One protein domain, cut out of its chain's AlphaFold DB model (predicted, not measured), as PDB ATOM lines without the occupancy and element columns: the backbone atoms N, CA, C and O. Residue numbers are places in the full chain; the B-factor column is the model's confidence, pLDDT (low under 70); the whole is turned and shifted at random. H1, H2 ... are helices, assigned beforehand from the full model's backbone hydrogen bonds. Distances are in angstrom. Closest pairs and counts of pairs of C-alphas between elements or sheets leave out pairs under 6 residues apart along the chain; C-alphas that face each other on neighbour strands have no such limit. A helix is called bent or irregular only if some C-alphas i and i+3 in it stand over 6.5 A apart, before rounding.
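What this domain is: This is residues 70 to 122 of the 339 residues of an uncharacterized protein of Aegilops tauschii subsp. strangulata (UniProt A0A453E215). Two helices meet at a corner and make an open L: H1 is the short arm, H2 the long one, and the far end of H2 turns off at a kink near residue 116, toward the same side as H1. Nothing packs into the space between the arms. The printed part has 53 residues with two named helices, H1 then H2, and no named strand; its class is all helix. It is extended, with a radius of gyration of the C-alphas of 18.6 A, and its C-alphas span 53 by 26 by 8 A.

Where its parts are: Find C-alpha 70 at (220.322, 151.717, 162.173); from there H1, residues 70 to 82, runs 18.6 A to C-alpha 82 at (220.999, 148.800, 180.574). Pass Met 83 and Lys 84 and you come to H2, residues 85 to 122, which measures 49.1 A from its first to its last C-alpha and ends at C-alpha 122 at (217.051, 111.383, 146.646).

How they stand to each other: Look at residues 83 and 84, the tight link: H1 and H2 meet only through their link. Residues 70 to 78 of H1 stand free, and so do residues 89 to 122 of H2. Near residue 116 you find the kink of 47 degrees in H2. H2 is irregular, but only just: C-alphas 119 and 122 are 6.9 A apart. In H1 every O i to N i+4 pair is within hydrogen-bond range; in H2 31 of 34 are.

The domain as a whole: The two C-alphas farthest apart are those of Val 81 and Gln 119, at 52.7 A. The printed part has no cut and no long link. Read the B-factor column: the mean pLDDT of the printed part is 76.9, and residues 110 to 122 are under 70, where the model's confidence is low.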
ATOM      1  N   GLY A  70     220.399 150.622 161.196       84.69
ATOM      2  CA  GLY A  70     220.322 151.717 162.173       84.69
ATOM      3  C   GLY A  70     219.516 151.366 163.432       84.69
ATOM      4  O   GLY A  70     219.930 151.699 164.538       84.69
ATOM      5  N   GLN A  71     218.407 150.633 163.294       86.56
ATOM      6  CA  GLN A  71     217.609 150.156 164.434       86.56
ATOM      7  C   GLN A  71     218.379 149.118 165.262       86.56
ATOM      8  O   GLN A  71     218.322 149.160 166.487       86.56
ATOM      9  N   LEU A  72     219.155 148.242 164.617       84.62
ATOM     10  CA  LEU A  72     220.069 147.314 165.296       84.62
ATOM     11  C   LEU A  72     221.110 148.047 166.155       84.62
ATOM     12  O   LEU A  72     221.329 147.653 167.300       84.62
ATOM     13  N   LEU A  73     221.703 149.137 165.653       85.88
ATOM     14  CA  LEU A  73     222.626 149.967 166.441       85.88
ATOM     15  C   LEU A  73     221.929 150.695 167.600       85.88
ATOM     16  O   LEU A  73     222.496 150.767 168.689       85.88
ATOM     17  N   VAL A  74     220.696 151.178 167.411       89.25
ATOM     18  CA  VAL A  74     219.895 151.783 168.493       89.25
ATOM     19  C   VAL A  74     219.571 150.758 169.586       89.25
ATOM     20  O   VAL A  74     219.748 151.054 170.767       89.25
ATOM     21  N   ILE A  75     219.167 149.538 169.214       86.81
ATOM     22  CA  ILE A  75     218.893 148.446 170.163       86.81
ATOM     23  C   ILE A  75     220.177 148.044 170.902       86.81
ATOM     24  O   ILE A  75     220.170 147.949 172.126       86.81
ATOM     25  N   LEU A  76     221.297 147.869 170.192       83.69
ATOM     26  CA  LEU A  76     222.586 147.524 170.798       83.69
ATOM     27  C   LEU A  76     223.086 148.626 171.751       83.69
ATOM     28  O   LEU A  76     223.607 148.325 172.827       83.69
ATOM     29  N   GLY A  77     222.881 149.896 171.390       85.56
ATOM     30  CA  GLY A  77     223.155 151.053 172.243       85.56
ATOM     31  C   GLY A  77     222.301 151.057 173.513       85.56
ATOM     32  O   GLY A  77     222.840 151.174 174.611       85.56
ATOM     33  N   ALA A  78     220.990 150.830 173.391       85.31
ATOM     34  CA  ALA A  78     220.081 150.714 174.533       85.31
ATOM     35  C   ALA A  78     220.459 149.542 175.462       85.31
ATOM     36  O   ALA A  78     220.540 149.715 176.681       85.31
ATOM     37  N   CYS A  79     220.786 148.370 174.903       75.44
ATOM     38  CA  CYS A  79     221.292 147.230 175.671       75.44
ATOM     39  C   CYS A  79     222.600 147.560 176.411       75.44
ATOM     40  O   CYS A  79     222.763 147.156 177.560       75.44
ATOM     41  N   SER A  80     223.497 148.332 175.789       74.31
ATOM     42  CA  SER A  80     224.775 148.755 176.389       74.31
ATOM     43  C   SER A  80     224.614 149.766 177.531       74.31
ATOM     44  O   SER A  80     225.486 149.852 178.392       74.31
ATOM     45  N   VAL A  81     223.506 150.518 177.569       80.06
ATOM     46  CA  VAL A  81     223.152 151.396 178.700       80.06
ATOM     47  C   VAL A  81     222.526 150.596 179.849       80.06
ATOM     48  O   VAL A  81     222.812 150.870 181.013       80.06
ATOM     49  N   MET A  82     221.691 149.595 179.547       75.12
ATOM     50  CA  MET A  82     220.999 148.800 180.574       75.12
ATOM     51  C   MET A  82     221.859 147.682 181.187       75.12
ATOM     52  O   MET A  82     221.599 147.267 182.316       75.12
ATOM     53  N   MET A  83     222.879 147.183 180.479       75.31
ATOM     54  CA  MET A  83     223.771 146.121 180.957       75.31
ATOM     55  C   MET A  83     225.225 146.581 181.052       75.31
ATOM     56  O   MET A  83     225.806 147.082 180.093       75.31
ATOM     57  N   LYS A  84     225.868 146.307 182.194       80.31
ATOM     58  CA  LYS A  84     227.311 146.526 182.353       80.31
ATOM     59  C   LYS A  84     228.095 145.601 181.403       80.31
ATOM     60  O   LYS A  84     227.826 144.394 181.390       80.31
ATOM     61  N   PRO A  85     229.128 146.097 180.688       76.25
ATOM     62  CA  PRO A  85     229.930 145.279 179.769       76.25
ATOM     63  C   PRO A  85     230.531 144.018 180.413       76.25
ATOM     64  O   PRO A  85     230.628 142.969 179.777       76.25
ATOM     65  N   SER A  86     230.874 144.091 181.705       78.94
ATOM     66  CA  SER A  86     231.387 142.967 182.497       78.94
ATOM     67  C   SER A  86     230.412 141.796 182.619       78.94
ATOM     68  O   SER A  86     230.844 140.647 182.701       78.94
ATOM     69  N   ASP A  87     229.110 142.073 182.654       82.81
ATOM     70  CA  ASP A  87     228.076 141.062 182.882       82.81
ATOM     71  C   ASP A  87     227.577 140.486 181.558       82.81
ATOM     72  O   ASP A  87     227.380 139.275 181.459       82.81
ATOM     73  N   MET A  88     227.549 141.302 180.498       74.44
ATOM     74  CA  MET A  88     227.374 140.832 179.122       74.44
ATOM     75  C   MET A  88     228.414 139.762 178.748       74.44
ATOM     76  O   MET A  88     228.049 138.731 178.195       74.44
ATOM     77  N   ILE A  89     229.694 139.935 179.107       82.12
ATOM     78  CA  ILE A  89     230.743 138.933 178.826       82.12
ATOM     79  C   ILE A  89     230.509 137.623 179.606       82.12
ATOM     80  O   ILE A  89     230.741 136.536 179.072       82.12
ATOM     81  N   LYS A  90     230.021 137.690 180.853       87.25
ATOM     82  CA  LYS A  90     229.664 136.491 181.640       87.25
ATOM     83  C   LYS A  90     228.478 135.764 181.003       87.25
ATOM     84  O   LYS A  90     228.565 134.562 180.756       87.25
ATOM     85  N   MET A  91     227.420 136.502 180.665       81.12
ATOM     86  CA  MET A  91     226.227 135.975 179.997       81.12
ATOM     87  C   MET A  91     226.558 135.390 178.621       81.12
ATOM     88  O   MET A  91     226.087 134.303 178.303       81.12
ATOM     89  N   ALA A  92     227.442 136.023 177.844       83.69
ATOM     90  CA  ALA A  92     227.912 135.512 176.558       83.69
ATOM     91  C   ALA A  92     228.680 134.185 176.693       83.69
ATOM     92  O   ALA A  92     228.503 133.294 175.866       83.69
ATOM     93  N   ARG A  93     229.480 133.991 177.755       85.94
ATOM     94  CA  ARG A  93     230.118 132.686 178.031       85.94
ATOM     95  C   ARG A  93     229.107 131.617 178.443       85.94
ATOM     96  O   ARG A  93     229.256 130.468 178.033       85.94
ATOM     97  N   VAL A  94     228.093 131.968 179.237       89.31
ATOM     98  CA  VAL A  94     227.023 131.032 179.632       89.31
ATOM     99  C   VAL A  94     226.189 130.640 178.411       89.31
ATOM    100  O   VAL A  94     226.078 129.454 178.112       89.31
ATOM    101  N   ALA A  95     225.701 131.616 177.642       87.75
ATOM    102  CA  ALA A  95     224.981 131.401 176.390       87.75
ATOM    103  C   ALA A  95     225.824 130.617 175.373       87.75
ATOM    104  O   ALA A  95     225.344 129.640 174.814       87.75
ATOM    105  N   GLY A  96     227.104 130.959 175.200       90.38
ATOM    106  CA  GLY A  96     228.029 130.233 174.326       90.38
ATOM    107  C   GLY A  96     228.231 128.772 174.740       90.38
ATOM    108  O   GLY A  96     228.210 127.889 173.887       90.38
ATOM    109  N   ARG A  97     228.343 128.481 176.046       88.19
ATOM    110  CA  ARG A  97     228.406 127.100 176.560       88.19
ATOM    111  C   ARG A  97     227.083 126.347 176.374       88.19
ATOM    112  O   ARG A  97     227.118 125.167 176.032       88.19
ATOM    113  N   MET A  98     225.932 126.999 176.556       88.25
ATOM    114  CA  MET A  98     224.620 126.387 176.306       88.25
ATOM    115  C   MET A  98     224.412 126.087 174.817       88.25
ATOM    116  O   MET A  98     224.163 124.937 174.455       88.25
ATOM    117  N   THR A  99     224.599 127.083 173.949       91.25
ATOM    118  CA  THR A  99     224.492 126.938 172.492       91.25
ATOM    119  C   THR A  99     225.512 125.939 171.961       91.25
ATOM    120  O   THR A  99     225.152 125.113 171.136       91.25
ATOM    121  N   GLY A 100     226.743 125.910 172.480       88.50
ATOM    122  CA  GLY A 100     227.743 124.903 172.111       88.50
ATOM    123  C   GLY A 100     227.288 123.467 172.401       88.50
ATOM    124  O   GLY A 100     227.436 122.593 171.549       88.50
ATOM    125  N   ARG A 101     226.654 123.214 173.557       85.50
ATOM    126  CA  ARG A 101     226.090 121.887 173.886       85.50
ATOM    127  C   ARG A 101     224.848 121.558 173.051       85.50
ATOM    128  O   ARG A 101     224.697 120.412 172.627       85.50
ATOM    129  N   ALA A 102     223.984 122.540 172.793       85.44
ATOM    130  CA  ALA A 102     222.793 122.371 171.961       85.44
ATOM    131  C   ALA A 102     223.157 122.087 170.494       85.44
ATOM    132  O   ALA A 102     222.691 121.102 169.927       85.44
ATOM    133  N   VAL A 103     224.056 122.884 169.908       87.12
ATOM    134  CA  VAL A 103     224.594 122.691 168.554       87.12
ATOM    135  C   VAL A 103     225.374 121.382 168.465       87.12
ATOM    136  O   VAL A 103     225.194 120.664 167.493       87.12
ATOM    137  N   GLY A 104     226.154 121.002 169.483       83.94
ATOM    138  CA  GLY A 104     226.828 119.700 169.525       83.94
ATOM    139  C   GLY A 104     225.855 118.519 169.406       83.94
ATOM    140  O   GLY A 104     226.062 117.632 168.580       83.94
ATOM    141  N   ARG A 105     224.741 118.537 170.157       84.56
ATOM    142  CA  ARG A 105     223.673 117.525 170.031       84.56
ATOM    143  C   ARG A 105     222.945 117.605 168.685       84.56
ATOM    144  O   ARG A 105     222.722 116.575 168.058       84.56
ATOM    145  N   LEU A 106     222.636 118.810 168.204       79.69
ATOM    146  CA  LEU A 106     221.994 119.027 166.902       79.69
ATOM    147  C   LEU A 106     222.879 118.563 165.730       79.69
ATOM    148  O   LEU A 106     222.367 118.101 164.718       79.69
ATOM    149  N   MET A 107     224.206 118.644 165.867       78.94
ATOM    150  CA  MET A 107     225.177 118.192 164.868       78.94
ATOM    151  C   MET A 107     225.330 116.663 164.845       78.94
ATOM    152  O   MET A 107     225.692 116.106 163.813       78.94
ATOM    153  N   LEU A 108     225.065 115.973 165.959       77.00
ATOM    154  CA  LEU A 108     224.930 114.510 165.977       77.00
ATOM    155  C   LEU A 108     223.600 114.088 165.341       77.00
ATOM    156  O   LEU A 108     223.595 113.217 164.476       77.00
ATOM    157  N   TYR A 109     222.505 114.777 165.680       70.88
ATOM    158  CA  TYR A 109     221.194 114.536 165.074       70.88
ATOM    159  C   TYR A 109     221.200 114.779 163.556       70.88
ATOM    160  O   TYR A 109     220.656 113.972 162.812       70.88
ATOM    161  N   ARG A 110     221.870 115.841 163.076       66.62
ATOM    162  CA  ARG A 110     222.059 116.067 161.635       66.62
ATOM    163  C   ARG A 110     222.787 114.909 160.963       66.62
ATOM    164  O   ARG A 110     222.257 114.416 159.988       66.62
ATOM    165  N   ARG A 111     223.904 114.413 161.511       68.38
ATOM    166  CA  ARG A 111     224.628 113.271 160.916       68.38
ATOM    167  C   ARG A 111     223.759 112.013 160.796       68.38
ATOM    168  O   ARG A 111     223.754 111.390 159.748       68.38
ATOM    169  N   GLN A 112     222.978 111.683 161.829       62.19
ATOM    170  CA  GLN A 112     222.055 110.538 161.770       62.19
ATOM    171  C   GLN A 112     220.889 110.757 160.796       62.19
ATOM    172  O   GLN A 112     220.411 109.806 160.183       62.19
ATOM    173  N   MET A 113     220.422 111.999 160.648       58.03
ATOM    174  CA  MET A 113     219.443 112.346 159.620       58.03
ATOM    175  C   MET A 113     220.074 112.259 158.229       58.03
ATOM    176  O   MET A 113     219.447 111.684 157.355       58.03
ATOM    177  N   ASP A 114     221.295 112.752 158.022       60.94
ATOM    178  CA  ASP A 114     221.988 112.726 156.731       60.94
ATOM    179  C   ASP A 114     222.140 111.275 156.221       60.94
ATOM    180  O   ASP A 114     221.736 111.008 155.093       60.94
ATOM    181  N   ASP A 115     222.550 110.317 157.066       62.25
ATOM    182  CA  ASP A 115     222.634 108.884 156.706       62.25
ATOM    183  C   ASP A 115     221.272 108.282 156.269       62.25
ATOM    184  O   ASP A 115     221.189 107.486 155.331       62.25
ATOM    185  N   ILE A 116     220.172 108.672 156.927       54.75
ATOM    186  CA  ILE A 116     218.810 108.194 156.609       54.75
ATOM    187  C   ILE A 116     218.233 108.931 155.386       54.75
ATOM    188  O   ILE A 116     217.500 108.351 154.575       54.75
ATOM    189  N   PHE A 117     218.572 110.210 155.217       55.41
ATOM    190  CA  PHE A 117     218.161 111.039 154.088       55.41
ATOM    191  C   PHE A 117     218.944 110.692 152.816       55.41
ATOM    192  O   PHE A 117     218.364 110.780 151.737       55.41
ATOM    193  N   GLU A 118     220.187 110.212 152.895       57.47
ATOM    194  CA  GLU A 118     220.938 109.777 151.710       57.47
ATOM    195  C   GLU A 118     220.276 108.552 151.043       57.47
ATOM    196  O   GLU A 118     220.179 108.493 149.816       57.47
ATOM    197  N   GLN A 119     219.684 107.639 151.830       53.28
ATOM    198  CA  GLN A 119     218.849 106.551 151.296       53.28
ATOM    199  C   GLN A 119     217.408 106.969 150.939       53.28
ATOM    200  O   GLN A 119     216.845 106.445 149.975       53.28
ATOM    201  N   THR A 120     216.789 107.902 151.674       52.72
ATOM    202  CA  THR A 120     215.335 108.174 151.552       52.72
ATOM    203  C   THR A 120     214.988 109.389 150.672       52.72
ATOM    204  O   THR A 120     213.979 109.387 149.958       52.72
ATOM    205  N   ALA A 121     215.807 110.444 150.683       51.41
ATOM    206  CA  ALA A 121     215.444 111.750 150.126       51.41
ATOM    207  C   ALA A 121     215.666 111.878 148.610       51.41
ATOM    208  O   ALA A 121     214.925 112.602 147.946       51.41
ATOM    209  N   ALA A 122     216.636 111.160 148.034       51.34
ATOM    210  CA  ALA A 122     217.051 111.383 146.646       51.34
ATOM    211  C   ALA A 122     216.083 110.834 145.573       51.34
ATOM    212  O   ALA A 122     216.096 111.331 144.447       51.34
TER     213      ALA A 122